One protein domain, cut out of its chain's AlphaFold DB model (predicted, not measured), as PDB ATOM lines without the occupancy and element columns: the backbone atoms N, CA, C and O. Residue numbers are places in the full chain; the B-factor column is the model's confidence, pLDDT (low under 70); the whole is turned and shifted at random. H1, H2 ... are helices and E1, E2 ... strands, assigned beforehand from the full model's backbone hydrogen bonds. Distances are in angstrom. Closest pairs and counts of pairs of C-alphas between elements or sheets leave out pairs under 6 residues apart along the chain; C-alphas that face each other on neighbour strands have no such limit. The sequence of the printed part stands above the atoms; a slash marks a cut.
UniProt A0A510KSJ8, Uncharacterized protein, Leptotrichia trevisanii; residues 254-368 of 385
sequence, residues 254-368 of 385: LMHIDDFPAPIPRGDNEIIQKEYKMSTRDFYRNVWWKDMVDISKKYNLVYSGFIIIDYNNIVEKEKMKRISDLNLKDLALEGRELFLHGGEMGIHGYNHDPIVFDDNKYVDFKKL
ATOM      1  N   LEU A 254      10.180  14.481  37.186       84.00
ATOM      2  CA  LEU A 254       8.865  14.794  36.636       84.00
ATOM      3  C   LEU A 254       8.928  14.602  35.127       84.00
ATOM      4  O   LEU A 254       9.805  15.166  34.474       84.00
ATOM      5  N   MET A 255       8.006  13.819  34.580       90.94
ATOM      6  CA  MET A 255       7.834  13.707  33.141       90.94
ATOM      7  C   MET A 255       6.367  13.917  32.812       90.94
ATOM      8  O   MET A 255       5.514  13.084  33.114       90.94
ATOM      9  N   HIS A 256       6.090  15.065  32.213       92.00
ATOM     10  CA  HIS A 256       4.750  15.433  31.802       92.00
ATOM     11  C   HIS A 256       4.576  15.102  30.328       92.00
ATOM     12  O   HIS A 256       5.457  15.400  29.518       92.00
ATOM     13  N   ILE A 257       3.442  14.503  29.993       91.94
ATOM     14  CA  ILE A 257       3.002  14.393  28.610       91.94
ATOM     15  C   ILE A 257       1.888  15.415  28.447       91.94
ATOM     16  O   ILE A 257       0.799  15.253  29.005       91.94
ATOM     17  N   ASP A 258       2.216  16.491  27.742       87.50
ATOM     18  CA  ASP A 258       1.237  17.507  27.396       87.50
ATOM     19  C   ASP A 258       0.194  16.908  26.452       87.50
ATOM     20  O   ASP A 258       0.522  16.050  25.626       87.50
ATOM     21  N   ASP A 259      -1.054  17.335  26.615       87.81
ATOM     22  CA  ASP A 259      -2.171  16.928  25.764       87.81
ATOM     23  C   ASP A 259      -2.377  15.406  25.637       87.81
ATOM     24  O   ASP A 259      -2.797  14.911  24.593       87.81
ATOM     25  N   PHE A 260      -2.098  14.642  26.699       89.44
ATOM     26  CA  PHE A 260      -2.310  13.194  26.738       89.44
ATOM     27  C   PHE A 260      -3.057  12.768  28.007       89.44
ATOM     28  O   PHE A 260      -2.588  13.061  29.107       89.44
ATOM     29  N   PRO A 261      -4.161  12.004  27.921       90.38
ATOM     30  CA  PRO A 261      -4.840  11.507  26.717       90.38
ATOM     31  C   PRO A 261      -5.265  12.579  25.707       90.38
ATOM     32  O   PRO A 261      -5.636  13.685  26.104       90.38
ATOM     33  N   ALA A 262      -5.223  12.226  24.417       87.38
ATOM     34  CA  ALA A 262      -5.365  13.160  23.302       87.38
ATOM     35  C   ALA A 262      -6.561  12.803  22.397       87.38
ATOM     36  O   ALA A 262      -6.770  11.633  22.059       87.38
ATOM     37  N   PRO A 263      -7.325  13.777  21.874       83.81
ATOM     38  CA  PRO A 263      -8.314  13.523  20.835       83.81
ATOM     39  C   PRO A 263      -7.605  13.440  19.471       83.81
ATOM     40  O   PRO A 263      -7.673  14.358  18.654       83.81
ATOM     41  N   ILE A 264      -6.895  12.332  19.229       82.69
ATOM     42  CA  ILE A 264      -6.054  12.154  18.035       82.69
ATOM     43  C   ILE A 264      -6.879  12.366  16.748       82.69
ATOM     44  O   ILE A 264      -7.928  11.723  16.577       82.69
ATOM     45  N   PRO A 265      -6.408  13.209  15.805       79.62
ATOM     46  CA  PRO A 265      -7.085  13.429  14.534       79.62
ATOM     47  C   PRO A 265      -7.325  12.126  13.767       79.62
ATOM     48  O   PRO A 265      -6.469  11.246  13.694       79.62
ATOM     49  N   ARG A 266      -8.500  12.017  13.138       79.88
ATOM     50  CA  ARG A 266      -8.861  10.853  12.306       79.88
ATOM     51  C   ARG A 266      -8.220  10.868  10.921       79.88
ATOM     52  O   ARG A 266      -8.265   9.853  10.239       79.88
ATOM     53  N   GLY A 267      -7.694  12.016  10.502       82.69
ATOM     54  CA  GLY A 267      -7.022  12.171   9.219       82.69
ATOM     55  C   GLY A 267      -5.637  11.538   9.214       82.69
ATOM     56  O   GLY A 267      -5.014  11.322  10.256       82.69
ATOM     57  N   ASP A 268      -5.147  11.282   8.012       88.75
ATOM     58  CA  ASP A 268      -3.812  10.758   7.791       88.75
ATOM     59  C   ASP A 268      -2.779  11.879   7.764       88.75
ATOM     60  O   ASP A 268      -2.911  12.861   7.036       88.75
ATOM     61  N   ASN A 269      -1.725  11.720   8.556       93.00
ATOM     62  CA  ASN A 269      -0.536  12.539   8.451       93.00
ATOM     63  C   ASN A 269       0.362  11.960   7.351       93.00
ATOM     64  O   ASN A 269       0.713  10.778   7.393       93.00
ATOM     65  N   GLU A 270       0.753  12.791   6.385       94.88
ATOM     66  CA  GLU A 270       1.536  12.365   5.218       94.88
ATOM     67  C   GLU A 270       2.854  11.679   5.602       94.88
ATOM     68  O   GLU A 270       3.231  10.683   4.984       94.88
ATOM     69  N   ILE A 271       3.535  12.167   6.645       94.50
ATOM     70  CA  ILE A 271       4.806  11.601   7.115       94.50
ATOM     71  C   ILE A 271       4.562  10.229   7.743       94.50
ATOM     72  O   ILE A 271       5.240   9.266   7.394       94.50
ATOM     73  N   ILE A 272       3.560  10.113   8.620       95.25
ATOM     74  CA  ILE A 272       3.217   8.834   9.258       95.25
ATOM     75  C   ILE A 272       2.828   7.798   8.200       95.25
ATOM     76  O   ILE A 272       3.340   6.680   8.212       95.25
ATOM     77  N   GLN A 273       1.984   8.167   7.236       94.38
ATOM     78  CA  GLN A 273       1.602   7.264   6.153       94.38
ATOM     79  C   GLN A 273       2.795   6.868   5.280       94.38
ATOM     80  O   GLN A 273       2.944   5.704   4.905       94.38
ATOM     81  N   LYS A 274       3.683   7.811   4.955       96.06
ATOM     82  CA  LYS A 274       4.863   7.531   4.138       96.06
ATOM     83  C   LYS A 274       5.813   6.552   4.829       96.06
ATOM     84  O   LYS A 274       6.201   5.579   4.180       96.06
ATOM     85  N   GLU A 275       6.141   6.789   6.096       96.44
ATOM     86  CA  GLU A 275       7.182   6.062   6.835       96.44
ATOM     87  C   GLU A 275       6.657   4.782   7.511       96.44
ATOM     88  O   GLU A 275       7.329   3.755   7.500       96.44
ATOM     89  N   TYR A 276       5.432   4.809   8.047       94.69
ATOM     90  CA  TYR A 276       4.865   3.719   8.853       94.69
ATOM     91  C   TYR A 276       3.704   2.976   8.177       94.69
ATOM     92  O   TYR A 276       3.278   1.941   8.688       94.69
ATOM     93  N   LYS A 277       3.199   3.463   7.032       95.12
ATOM     94  CA  LYS A 277       2.102   2.833   6.262       95.12
ATOM     95  C   LYS A 277       0.844   2.575   7.104       95.12
ATOM     96  O   LYS A 277       0.179   1.552   6.944       95.12
ATOM     97  N   MET A 278       0.541   3.484   8.024       93.69
ATOM     98  CA  MET A 278      -0.578   3.376   8.958       93.69
ATOM     99  C   MET A 278      -1.215   4.738   9.212       93.69
ATOM    100  O   MET A 278      -0.596   5.775   8.971       93.69
ATOM    101  N   SER A 279      -2.442   4.724   9.736       92.06
ATOM    102  CA  SER A 279      -3.142   5.953  10.103       92.06
ATOM    103  C   SER A 279      -2.439   6.678  11.252       92.06
ATOM    104  O   SER A 279      -1.771   6.055  12.083       92.06
ATOM    105  N   THR A 280      -2.645   7.994  11.352       91.19
ATOM    106  CA  THR A 280      -2.144   8.817  12.473       91.19
ATOM    107  C   THR A 280      -2.508   8.200  13.822       91.19
ATOM    108  O   THR A 280      -1.673   8.082  14.716       91.19
ATOM    109  N   ARG A 281      -3.754   7.740  13.954       88.25
ATOM    110  CA  ARG A 281      -4.252   7.119  15.180       88.25
ATOM    111  C   ARG A 281      -3.545   5.809  15.510       88.25
ATOM    112  O   ARG A 281      -3.212   5.584  16.671       88.25
ATOM    113  N   ASP A 282      -3.349   4.941  14.523       90.62
ATOM    114  CA  ASP A 282      -2.698   3.651  14.757       90.62
ATOM    115  C   ASP A 282      -1.222   3.829  15.104       90.62
ATOM    116  O   ASP A 282      -0.709   3.099  15.949       90.62
ATOM    117  N   PHE A 283      -0.564   4.838  14.532       94.00
ATOM    118  CA  PHE A 283       0.800   5.200  14.898       94.00
ATOM    119  C   PHE A 283       0.915   5.614  16.365       94.00
ATOM    120  O   PHE A 283       1.695   5.014  17.107       94.00
ATOM    121  N   TYR A 284       0.111   6.585  16.811       91.62
ATOM    122  CA  TYR A 284       0.195   7.064  18.192       91.62
ATOM    123  C   TYR A 284      -0.100   5.959  19.212       91.62
ATOM    124  O   TYR A 284       0.512   5.908  20.275       91.62
ATOM    125  N   ARG A 285      -0.988   5.025  18.865       87.75
ATOM    126  CA  ARG A 285      -1.374   3.915  19.742       87.75
ATOM    127  C   ARG A 285      -0.388   2.765  19.764       87.75
ATOM    128  O   ARG A 285      -0.079   2.248  20.831       87.75
ATOM    129  N   ASN A 286       0.046   2.320  18.592       91.06
ATOM    130  CA  ASN A 286       0.763   1.054  18.461       91.06
ATOM    131  C   ASN A 286       2.281   1.241  18.406       91.06
ATOM    132  O   ASN A 286       3.011   0.298  18.711       91.06
ATOM    133  N   VAL A 287       2.745   2.431  18.014       95.25
ATOM    134  CA  VAL A 287       4.167   2.770  17.920       95.25
ATOM    135  C   VAL A 287       4.534   3.727  19.046       95.25
ATOM    136  O   VAL A 287       5.190   3.319  19.998       95.25
ATOM    137  N   TRP A 288       4.033   4.965  19.004       94.88
ATOM    138  CA  TRP A 288       4.468   6.008  19.935       94.88
ATOM    139  C   TRP A 288       4.183   5.655  21.399       94.88
ATOM    140  O   TRP A 288       5.099   5.691  22.213       94.88
ATOM    141  N   TRP A 289       2.953   5.259  21.752       93.81
ATOM    142  CA  TRP A 289       2.633   4.935  23.147       93.81
ATOM    143  C   TRP A 289       3.431   3.734  23.663       93.81
ATOM    144  O   TRP A 289       3.901   3.742  24.799       93.81
ATOM    145  N   LYS A 290       3.645   2.724  22.815       94.69
ATOM    146  CA  LYS A 290       4.496   1.584  23.158       94.69
ATOM    147  C   LYS A 290       5.924   2.038  23.471       94.69
ATOM    148  O   LYS A 290       6.462   1.644  24.503       94.69
ATOM    149  N   ASP A 291       6.497   2.893  22.630       96.75
ATOM    150  CA  ASP A 291       7.833   3.443  22.853       96.75
ATOM    151  C   ASP A 291       7.884   4.266  24.147       96.75
ATOM    152  O   ASP A 291       8.820   4.119  24.931       96.75
ATOM    153  N   MET A 292       6.852   5.069  24.434       96.06
ATOM    154  CA  MET A 292       6.732   5.803  25.699       96.06
ATOM    155  C   MET A 292       6.716   4.845  26.901       96.06
ATOM    156  O   MET A 292       7.453   5.046  27.864       96.06
ATOM    157  N   VAL A 293       5.948   3.755  26.849       95.00
ATOM    158  CA  VAL A 293       5.927   2.733  27.910       95.00
ATOM    159  C   VAL A 293       7.283   2.034  28.067       95.00
ATOM    160  O   VAL A 293       7.709   1.733  29.183       95.00
ATOM    161  N   ASP A 294       7.991   1.762  26.975       96.31
ATOM    162  CA  ASP A 294       9.310   1.128  27.041       96.31
ATOM    163  C   ASP A 294      10.372   2.096  27.600       96.31
ATOM    164  O   ASP A 294      11.216   1.692  28.408       96.31
ATOM    165  N   ILE A 295      10.289   3.389  27.267       95.69
ATOM    166  CA  ILE A 295      11.098   4.460  27.870       95.69
ATOM    167  C   ILE A 295      10.809   4.565  29.371       95.69
ATOM    168  O   ILE A 295      11.754   4.640  30.164       95.69
ATOM    169  N   SER A 296       9.536   4.536  29.780       94.00
ATOM    170  CA  SER A 296       9.160   4.644  31.192       94.00
ATOM    171  C   SER A 296       9.729   3.492  32.014       94.00
ATOM    172  O   SER A 296      10.346   3.729  33.052       94.00
ATOM    173  N   LYS A 297       9.656   2.258  31.504       94.19
ATOM    174  CA  LYS A 297      10.265   1.079  32.139       94.19
ATOM    175  C   LYS A 297      11.785   1.169  32.188       94.19
ATOM    176  O   LYS A 297      12.380   0.883  33.224       94.19
ATOM    177  N   LYS A 298      12.427   1.569  31.084       95.75
ATOM    178  CA  LYS A 298      13.892   1.648  30.990       95.75
ATOM    179  C   LYS A 298      14.485   2.654  31.977       95.75
ATOM    180  O   LYS A 298      15.543   2.393  32.543       95.75
ATOM    181  N   TYR A 299      13.829   3.799  32.163       92.31
ATOM    182  CA  TYR A 299      14.342   4.900  32.986       92.31
ATOM    183  C   TYR A 299      13.603   5.084  34.318       92.31
ATOM    184  O   TYR A 299      13.882   6.052  35.028       92.31
ATOM    185  N   ASN A 300      12.707   4.152  34.663       91.56
ATOM    186  CA  ASN A 300      11.854   4.187  35.852       91.56
ATOM    187  C   ASN A 300      11.106   5.527  35.990       91.56
ATOM    188  O   ASN A 300      11.237   6.226  36.996       91.56
ATOM    189  N   LEU A 301      10.393   5.921  34.932       91.94
ATOM    190  CA  LEU A 301       9.635   7.171  34.884       91.94
ATOM    191  C   LEU A 301       8.164   6.917  35.197       91.94
ATOM    192  O   LEU A 301       7.570   5.969  34.688       91.94
ATOM    193  N   VAL A 302       7.574   7.826  35.966       91.19
ATOM    194  CA  VAL A 302       6.124   7.959  36.105       91.19
ATOM    195  C   VAL A 302       5.691   9.126  35.228       91.19
ATOM    196  O   VAL A 302       6.262  10.214  35.323       91.19
ATOM    197  N   TYR A 303       4.730   8.888  34.336       94.06
ATOM    198  CA  TYR A 303       4.195   9.928  33.464       94.06
ATOM    199  C   TYR A 303       2.975  10.584  34.086       94.06
ATOM    200  O   TYR A 303       2.021   9.894  34.440       94.06
ATOM    201  N   SER A 304       2.984  11.911  34.137       93.62
ATOM    202  CA  SER A 304       1.792  12.707  34.411       93.62
ATOM    203  C   SER A 304       1.231  13.184  33.068       93.62
ATOM    204  O   SER A 304       1.828  14.029  32.402       93.62
ATOM    205  N   GLY A 305       0.125  12.588  32.631       92.50
ATOM    206  CA  GLY A 305      -0.578  12.981  31.412       92.50
ATOM    207  C   GLY A 305      -1.588  14.083  31.705       92.50
ATOM    208  O   GLY A 305      -2.350  13.975  32.667       92.50
ATOM    209  N   PHE A 306      -1.600  15.142  30.902       89.38
ATOM    210  CA  PHE A 306      -2.564  16.230  31.032       89.38
ATOM    211  C   PHE A 306      -3.641  16.097  29.959       89.38
ATOM    212  O   PHE A 306      -3.417  16.432  28.801       89.38
ATOM    213  N   ILE A 307      -4.819  15.594  30.348       86.19
ATOM    214  CA  ILE A 307      -5.906  15.347  29.395       86.19
ATOM    215  C   ILE A 307      -6.411  16.658  28.790       86.19
ATOM    216  O   ILE A 307      -6.769  17.593  29.516       86.19
ATOM    217  N   ILE A 308      -6.514  16.675  27.464       84.44
ATOM    218  CA  ILE A 308      -7.207  17.706  26.699       84.44
ATOM    219  C   ILE A 308      -8.442  17.098  26.037       84.44
ATOM    220  O   ILE A 308      -8.426  15.977  25.527       84.44
ATOM    221  N   ILE A 309      -9.557  17.814  26.106       81.19
ATOM    222  CA  ILE A 309     -10.851  17.267  25.696       81.19
ATOM    223  C   ILE A 309     -11.072  17.372  24.183       81.19
ATOM    224  O   ILE A 309     -11.613  16.445  23.572       81.19
ATOM    225  N   ASP A 310     -10.679  18.492  23.578       78.56
ATOM    226  CA  ASP A 310     -10.824  18.758  22.148       78.56
ATOM    227  C   ASP A 310      -9.692  19.678  21.640       78.56
ATOM    228  O   ASP A 310      -9.000  20.324  22.421       78.56
ATOM    229  N   TYR A 311      -9.518  19.730  20.317       77.38
ATOM    230  CA  TYR A 311      -8.576  20.595  19.596       77.38
ATOM    231  C   TYR A 311      -9.295  21.317  18.453       77.38
ATOM    232  O   TYR A 311      -8.998  21.160  17.267       77.38
ATOM    233  N   ASN A 312     -10.309  22.098  18.810       77.62
ATOM    234  CA  ASN A 312     -11.157  22.813  17.852       77.62
ATOM    235  C   ASN A 312     -10.974  24.342  17.910       77.62
ATOM    236  O   ASN A 312     -11.694  25.062  17.220       77.62
ATOM    237  N   ASN A 313     -10.015  24.835  18.709       77.56
ATOM    238  CA  ASN A 313      -9.736  26.258  18.952       77.56
ATOM    239  C   ASN A 313     -10.911  27.049  19.564       77.56
ATOM    240  O   ASN A 313     -10.936  28.279  19.503       77.56
ATOM    241  N   ILE A 314     -11.898  26.370  20.157       76.56
ATOM    242  CA  ILE A 314     -13.053  27.003  20.798       76.56
ATOM    243  C   ILE A 314     -12.791  27.194  22.293       76.56
ATOM    244  O   ILE A 314     -12.845  26.248  23.076       76.56
ATOM    245  N   VAL A 315     -12.568  28.439  22.700       73.38
ATOM    246  CA  VAL A 315     -12.399  28.814  24.117       73.38
ATOM    247  C   VAL A 315     -13.669  29.419  24.729       73.38
ATOM    248  O   VAL A 315     -13.802  29.517  25.940       73.38
ATOM    249  N   GLU A 316     -14.650  29.788  23.900       73.94
ATOM    250  CA  GLU A 316     -15.935  30.326  24.359       73.94
ATOM    251  C   GLU A 316     -16.920  29.200  24.692       73.94
ATOM    252  O   GLU A 316     -17.246  28.372  23.833       73.94
ATOM    253  N   LYS A 317     -17.450  29.214  25.919       71.56
ATOM    254  CA  LYS A 317     -18.395  28.221  26.445       71.56
ATOM    255  C   LYS A 317     -19.550  27.912  25.506       71.56
ATOM    256  O   LYS A 317     -19.899  26.757  25.290       71.56
ATOM    257  N   GLU A 318     -20.166  28.959  24.969       77.81
ATOM    258  CA  GLU A 318     -21.401  28.897  24.190       77.81
ATOM    259  C   GLU A 318     -21.189  28.185  22.852       77.81
ATOM    260  O   GLU A 318     -22.139  27.701  22.239       77.81
ATOM    261  N   LYS A 319     -19.934  28.115  22.403       79.94
ATOM    262  CA  LYS A 319     -19.523  27.471  21.160       79.94
ATOM    263  C   LYS A 319     -19.000  26.051  21.388       79.94
ATOM    264  O   LYS A 319     -18.825  25.323  20.407       79.94
ATOM    265  N   MET A 320     -18.741  25.649  22.636       80.38
ATOM    266  CA  MET A 320     -18.288  24.296  22.962       80.38
ATOM    267  C   MET A 320     -19.365  23.283  22.568       80.38
ATOM    268  O   MET A 320     -20.555  23.459  22.831       80.38
ATOM    269  N   LYS A 321     -18.948  22.212  21.894       77.44
ATOM    270  CA  LYS A 321     -19.844  21.185  21.363       77.44
ATOM    271  C   LYS A 321     -19.741  19.928  22.209       77.44
ATOM    272  O   LYS A 321     -18.751  19.682  22.888       77.44
ATOM    273  N   ARG A 322     -20.773  19.087  22.129       79.31
ATOM    274  CA  ARG A 322     -20.688  17.735  22.679       79.31
ATOM    275  C   ARG A 322     -19.515  16.998  22.021       79.31
ATOM    276  O   ARG A 322     -19.438  16.927  20.796       79.31
ATOM    277  N   ILE A 323     -18.668  16.402  22.852       79.69
ATOM    278  CA  ILE A 323     -17.550  15.558  22.428       79.69
ATOM    279  C   ILE A 323     -18.111  14.305  21.751       79.69
ATOM    280  O   ILE A 323     -19.067  13.696  22.240       79.69
ATOM    281  N   SER A 324     -17.525  13.907  20.621       82.19
ATOM    282  CA  SER A 324     -17.955  12.690  19.932       82.19
ATOM    283  C   SER A 324     -17.702  11.443  20.788       82.19
ATOM    284  O   SER A 324     -16.675  11.333  21.462       82.19
ATOM    285  N   ASP A 325     -18.600  10.457  20.714       82.00
ATOM    286  CA  ASP A 325     -18.456   9.202  21.470       82.00
ATOM    287  C   ASP A 325     -17.173   8.441  21.098       82.00
ATOM    288  O   ASP A 325     -16.631   7.686  21.901       82.00
ATOM    289  N   LEU A 326     -16.670   8.640  19.877       80.12
ATOM    290  CA  LEU A 326     -15.404   8.071  19.421       80.12
ATOM    291  C   LEU A 326     -14.200   8.722  20.109       80.12
ATOM    292  O   LEU A 326     -13.282   8.011  20.509       80.12
ATOM    293  N   ASN A 327     -14.208  10.046  20.283       82.19
ATOM    294  CA  ASN A 327     -13.137  10.746  20.993       82.19
ATOM    295  C   ASN A 327     -13.165  10.408  22.483       82.19
ATOM    296  O   ASN A 327     -12.127  10.082  23.041       82.19
ATOM    297  N   LEU A 328     -14.351  10.357  23.102       82.81
ATOM    298  CA  LEU A 328     -14.489   9.916  24.494       82.81
ATOM    299  C   LEU A 328     -13.928   8.506  24.712       82.81
ATOM    300  O   LEU A 328     -13.242   8.260  25.700       82.81
ATOM    301  N   LYS A 329     -14.185   7.578  23.782       82.94
ATOM    302  CA  LYS A 329     -13.616   6.223  23.839       82.94
ATOM    303  C   LYS A 329     -12.097   6.217  23.726       82.94
ATOM    304  O   LYS A 329     -11.458   5.398  24.377       82.94
ATOM    305  N   ASP A 330     -11.535   7.086  22.893       83.75
ATOM    306  CA  ASP A 330     -10.092   7.157  22.691       83.75
ATOM    307  C   ASP A 330      -9.387   7.753  23.914       83.75
ATOM    308  O   ASP A 330      -8.484   7.107  24.441       83.75
ATOM    309  N   LEU A 331      -9.903   8.862  24.454       88.31
ATOM    310  CA  LEU A 331      -9.440   9.454  25.712       88.31
ATOM    311  C   LEU A 331      -9.525   8.456  26.875       88.31
ATOM    312  O   LEU A 331      -8.584   8.311  27.651       88.31
ATOM    313  N   ALA A 332     -10.641   7.728  26.986       86.25
ATOM    314  CA  ALA A 332     -10.824   6.726  28.033       86.25
ATOM    315  C   ALA A 332      -9.850   5.547  27.895       86.25
ATOM    316  O   ALA A 332      -9.403   5.001  28.903       86.25
ATOM    317  N   LEU A 333      -9.533   5.128  26.668       86.62
ATOM    318  CA  LEU A 333      -8.573   4.055  26.422       86.62
ATOM    319  C   LEU A 333      -7.156   4.500  26.787       86.62
ATOM    320  O   LEU A 333      -6.497   3.821  27.561       86.62
ATOM    321  N   GLU A 334      -6.725   5.655  26.296       90.19
ATOM    322  CA  GLU A 334      -5.398   6.215  26.580       90.19
ATOM    323  C   GLU A 334      -5.210   6.529  28.067       90.19
ATOM    324  O   GLU A 334      -4.168   6.214  28.634       90.19
ATOM    325  N   GLY A 335      -6.243   7.047  28.738       90.38
ATOM    326  CA  GLY A 335      -6.206   7.266  30.184       90.38
ATOM    327  C   GLY A 335      -6.060   5.959  30.962       90.38
ATOM    328  O   GLY A 335      -5.283   5.880  31.909       90.38
ATOM    329  N   ARG A 336      -6.753   4.891  30.540       88.00
ATOM    330  CA  ARG A 336      -6.583   3.559  31.144       88.00
ATOM    331  C   ARG A 336      -5.175   3.020  30.927       88.00
ATOM    332  O   ARG A 336      -4.598   2.506  31.875       88.00
ATOM    333  N   GLU A 337      -4.628   3.151  29.724       89.94
ATOM    334  CA  GLU A 337      -3.255   2.735  29.428       89.94
ATOM    335  C   GLU A 337      -2.232   3.488  30.290       89.94
ATOM    336  O   GLU A 337      -1.334   2.872  30.862       89.94
ATOM    337  N   LEU A 338      -2.409   4.802  30.464       91.12
ATOM    338  CA  LEU A 338      -1.584   5.612  31.361       91.12
ATOM    339  C   LEU A 338      -1.609   5.062  32.796       91.12
ATOM    340  O   LEU A 338      -0.555   4.817  33.383       91.12
ATOM    341  N   PHE A 339      -2.801   4.788  33.336       88.12
ATOM    342  CA  PHE A 339      -2.953   4.231  34.685       88.12
ATOM    343  C   PHE A 339      -2.426   2.800  34.821       88.12
ATOM    344  O   PHE A 339      -1.858   2.458  35.858       88.12
ATOM    345  N   LEU A 340      -2.567   1.958  33.791       89.12
ATOM    346  CA  LEU A 340      -2.010   0.599  33.779       89.12
ATOM    347  C   LEU A 340      -0.486   0.596  33.940       89.12
ATOM    348  O   LEU A 340       0.078  -0.370  34.455       89.12
ATOM    349  N   HIS A 341       0.172   1.686  33.548       88.38
ATOM    350  CA  HIS A 341       1.608   1.888  33.701       88.38
ATOM    351  C   HIS A 341       1.985   2.789  34.886       88.38
ATOM    352  O   HIS A 341       3.112   3.274  34.951       88.38
ATOM    353  N   GLY A 342       1.071   2.974  35.845       87.12
ATOM    354  CA  GLY A 342       1.318   3.733  37.074       87.12
ATOM    355  C   GLY A 342       1.366   5.247  36.877       87.12
ATOM    356  O   GLY A 342       1.833   5.946  37.772       87.12
ATOM    357  N   GLY A 343       0.920   5.744  35.721       88.62
ATOM    358  CA  GLY A 343       0.864   7.167  35.422       88.62
ATOM    359  C   GLY A 343      -0.209   7.912  36.215       88.62
ATOM    360  O   GLY A 343      -1.126   7.331  36.796       88.62
ATOM    361  N   GLU A 344      -0.087   9.230  36.206       89.44
ATOM    362  CA  GLU A 344      -0.978  10.173  36.866       89.44
ATOM    363  C   GLU A 344      -1.742  10.971  35.811       89.44
ATOM    364  O   GLU A 344      -1.217  11.232  34.730       89.44
ATOM    365  N   MET A 345      -2.961  11.405  36.124       85.94
ATOM    366  CA  MET A 345      -3.759  12.216  35.206       85.94
ATOM    367  C   MET A 345      -4.003  13.602  35.800       85.94
ATOM    368  O   MET A 345      -4.668  13.744  36.825       85.94
ATOM    369  N   GLY A 346      -3.461  14.620  35.140       82.31
ATOM    370  CA  GLY A 346      -3.833  16.019  35.306       82.31
ATOM    371  C   GLY A 346      -4.881  16.425  34.272       82.31
ATOM    372  O   GLY A 346      -5.157  15.685  33.329       82.31
ATOM    373  N   ILE A 347      -5.465  17.612  34.435       80.06
ATOM    374  CA  ILE A 347      -6.426  18.163  33.472       80.06
ATOM    375  C   ILE A 347      -5.807  19.393  32.817       80.06
ATOM    376  O   ILE A 347      -5.493  20.354  33.520       80.06
ATOM    377  N   HIS A 348      -5.637  19.361  31.493       78.50
ATOM    378  CA  HIS A 348      -5.193  20.527  30.734       78.50
ATOM    379  C   HIS A 348      -6.351  21.518  30.556       78.50
ATOM    380  O   HIS A 348      -6.234  22.684  30.941       78.50
ATOM    381  N   GLY A 349      -7.454  21.087  29.937       73.81
ATOM    382  CA  GLY A 349      -8.457  22.022  29.419       73.81
ATOM    383  C   GLY A 349      -9.461  21.411  28.450       73.81
ATOM    384  O   GLY A 349      -9.305  20.276  28.000       73.81
ATOM    385  N   TYR A 350     -10.502  22.184  28.111       72.38
ATOM    386  CA  TYR A 350     -11.373  21.839  26.979       72.38
ATOM    387  C   TYR A 350     -10.640  22.015  25.635       72.38
ATOM    388  O   TYR A 350     -10.782  21.188  24.745       72.38
ATOM    389  N   ASN A 351      -9.825  23.065  25.541       72.88
ATOM    390  CA  ASN A 351      -8.762  23.309  24.558       72.88
ATOM    391  C   ASN A 351      -7.539  23.827  25.358       72.88
ATOM    392  O   ASN A 351      -7.499  23.644  26.576       72.88
ATOM    393  N   HIS A 352      -6.618  24.587  24.749       70.19
ATOM    394  CA  HIS A 352      -5.590  25.372  25.462       70.19
ATOM    395  C   HIS A 352      -6.152  26.523  26.344       70.19
ATOM    396  O   HIS A 352      -5.490  27.543  26.535       70.19
ATOM    397  N   ASP A 353      -7.372  26.377  26.876       64.94
ATOM    398  CA  ASP A 353      -7.952  27.245  27.902       64.94
ATOM    399  C   ASP A 353      -7.777  26.591  29.289       64.94
ATOM    400  O   ASP A 353      -8.374  25.537  29.553       64.94
ATOM    401  N   PRO A 354      -6.926  27.153  30.166       60.72
ATOM    402  CA  PRO A 354      -6.619  26.577  31.468       60.72
ATOM    403  C   PRO A 354      -7.804  26.637  32.443       60.72
ATOM    404  O   PRO A 354      -8.454  27.660  32.655       60.72
ATOM    405  N   ILE A 355      -8.009  25.517  33.134       57.34
ATOM    406  CA  ILE A 355      -9.148  25.244  34.030       57.34
ATOM    407  C   ILE A 355      -9.049  25.960  35.392       57.34
ATOM    408  O   ILE A 355     -10.010  25.994  36.153       57.34
ATOM    409  N   VAL A 356      -7.883  26.519  35.726       54.44
ATOM    410  CA  VAL A 356      -7.459  26.745  37.125       54.44
ATOM    411  C   VAL A 356      -7.537  28.208  37.582       54.44
ATOM    412  O   VAL A 356      -6.973  28.565  38.614       54.44
ATOM    413  N   PHE A 357      -8.199  29.075  36.823       52.47
ATOM    414  CA  PHE A 357      -8.408  30.461  37.237       52.47
ATOM    415  C   PHE A 357      -9.796  30.584  37.882       52.47
ATOM    416  O   PHE A 357     -10.801  30.327  37.225       52.47
ATOM    417  N   ASP A 358      -9.853  30.945  39.174       47.19
ATOM    418  CA  ASP A 358     -11.104  31.141  39.944       47.19
ATOM    419  C   ASP A 358     -12.035  32.194  39.304       47.19
ATOM    420  O   ASP A 358     -13.238  32.235  39.559       47.19
ATOM    421  N   ASP A 359     -11.478  33.045  38.446       52.66
ATOM    422  CA  ASP A 359     -12.136  34.065  37.641       52.66
ATOM    423  C   ASP A 359     -12.352  33.652  36.171       52.66
ATOM    424  O   ASP A 359     -12.782  34.486  35.366       52.66
ATOM    425  N   ASN A 360     -12.124  32.382  35.802       54.00
ATOM    426  CA  ASN A 360     -12.461  31.867  34.474       54.00
ATOM    427  C   ASN A 360     -13.992  31.822  34.310       54.00
ATOM    428  O   ASN A 360     -14.672  30.846  34.628       54.00
ATOM    429  N   LYS A 361     -14.549  32.918  33.783       53.91
ATOM    430  CA  LYS A 361     -15.984  33.084  33.496       53.91
ATOM    431  C   LYS A 361     -16.486  32.164  32.379       53.91
ATOM    432  O   LYS A 361     -17.693  32.124  32.133       53.91
ATOM    433  N   TYR A 362     -15.590  31.450  31.700       52.12
ATOM    434  CA  TYR A 362     -15.888  30.726  30.474       52.12
ATOM    435  C   TYR A 362     -16.215  29.243  30.699       52.12
ATOM    436  O   TYR A 362     -16.757  28.621  29.794       52.12
ATOM    437  N   VAL A 363     -16.009  28.644  31.883       50.44
ATOM    438  CA  VAL A 363     -16.335  27.211  32.079       50.44
ATOM    439  C   VAL A 363     -17.041  26.926  33.414       50.44
ATOM    440  O   VAL A 363     -16.542  27.236  34.486       50.44
ATOM    441  N   ASP A 364     -18.228  26.298  33.350       51.56
ATOM    442  CA  ASP A 364     -18.999  25.817  34.516       51.56
ATOM    443  C   ASP A 364     -19.009  24.283  34.524       51.56
ATOM    444  O   ASP A 364     -19.828  23.638  33.861       51.56
ATOM    445  N   PHE A 365     -18.070  23.703  35.269       51.41
ATOM    446  CA  PHE A 365     -17.827  22.261  35.289       51.41
ATOM    447  C   PHE A 365     -18.959  21.459  35.938       51.41
ATOM    448  O   PHE A 365     -19.235  20.340  35.506       51.41
ATOM    449  N   LYS A 366     -19.694  22.036  36.903       45.75
ATOM    450  CA  LYS A 366     -20.831  21.348  37.546       45.75
ATOM    451  C   LYS A 366     -21.950  21.037  36.550       45.75
ATOM    452  O   LYS A 366     -22.645  20.037  36.716       45.75
ATOM    453  N   LYS A 367     -22.113  21.854  35.501       46.97
ATOM    454  CA  LYS A 367     -23.107  21.635  34.435       46.97
ATOM    455  C   LYS A 367     -22.651  20.698  33.317       46.97
ATOM    456  O   LYS A 367     -23.506  20.172  32.612       46.97
ATOM    457  N   LEU A 368     -21.347  20.455  33.155       43.16
ATOM    458  CA  LEU A 368     -20.804  19.567  32.114       43.16
ATOM    459  C   LEU A 368     -20.927  18.068  32.458       43.16
ATOM    460  O   LEU A 368     -20.464  17.220  31.697       43.16
TER     461      LEU A 368
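Overview. This is residues 254 to 368 of the 385 residues of an uncharacterized protein of Leptotrichia trevisanii (UniProt A0A510KSJ8). A small parallel sheet in the order E1 E2 E3 has H3 packed along one face; the long H2 grazes the sheet, and short H1 makes a corner with H2's residues 280 to 283. The printed part has 115 residues, in the order E1 H1 H2 E2 H3 E3, class mixed. It is compact, radius of gyration of the C-alphas 15.5 A, spanning 42 by 33 by 20 A.

Along the chain. E2 is residues 303 to 308, E3 344 to 349, and E1 255 to 257, beginning at C-alpha 255 (7.834, 13.707, 33.141). H3 is residues 325 to 340, 22.3 A; H2 280 to 299, 26.6 A; H1 270 to 276. E3 ends at C-alpha 349 (-8.457, 22.022, 29.419).

Arrangement. Within hydrogen-bond range are N 257 and O 304, 2.9 A, across E1 and E2, and N 346 and O 305, 2.8 A, across E2 and E3. H3 lies over E2 and E3, height over the sheet 10.2 A, two layers, helix on sheet; the closest C-alphas of H3 and E2, Leu 338 and Gly 305, are 7.4 A apart. E1, H1 H2, E2 and E2, H3, E3 are strand-helix-strand units, parallel neighbours joined through helices, with right-handed crossovers. H2 only grazes the sheet, with residues 292 to 296. H1 touches H2 at a steep tilt of 57 degrees, closest C-alphas Ile 272 and Thr 280, 6.3 A. Every O i to N i+4 pair is within range in H1 and H3, 13 of 16 in H2.

Size, cuts and confidence. The printed part has no cut. Links E1 to H1 and E2 to H3 are long. Residues 353 to 368 have pLDDT under 70.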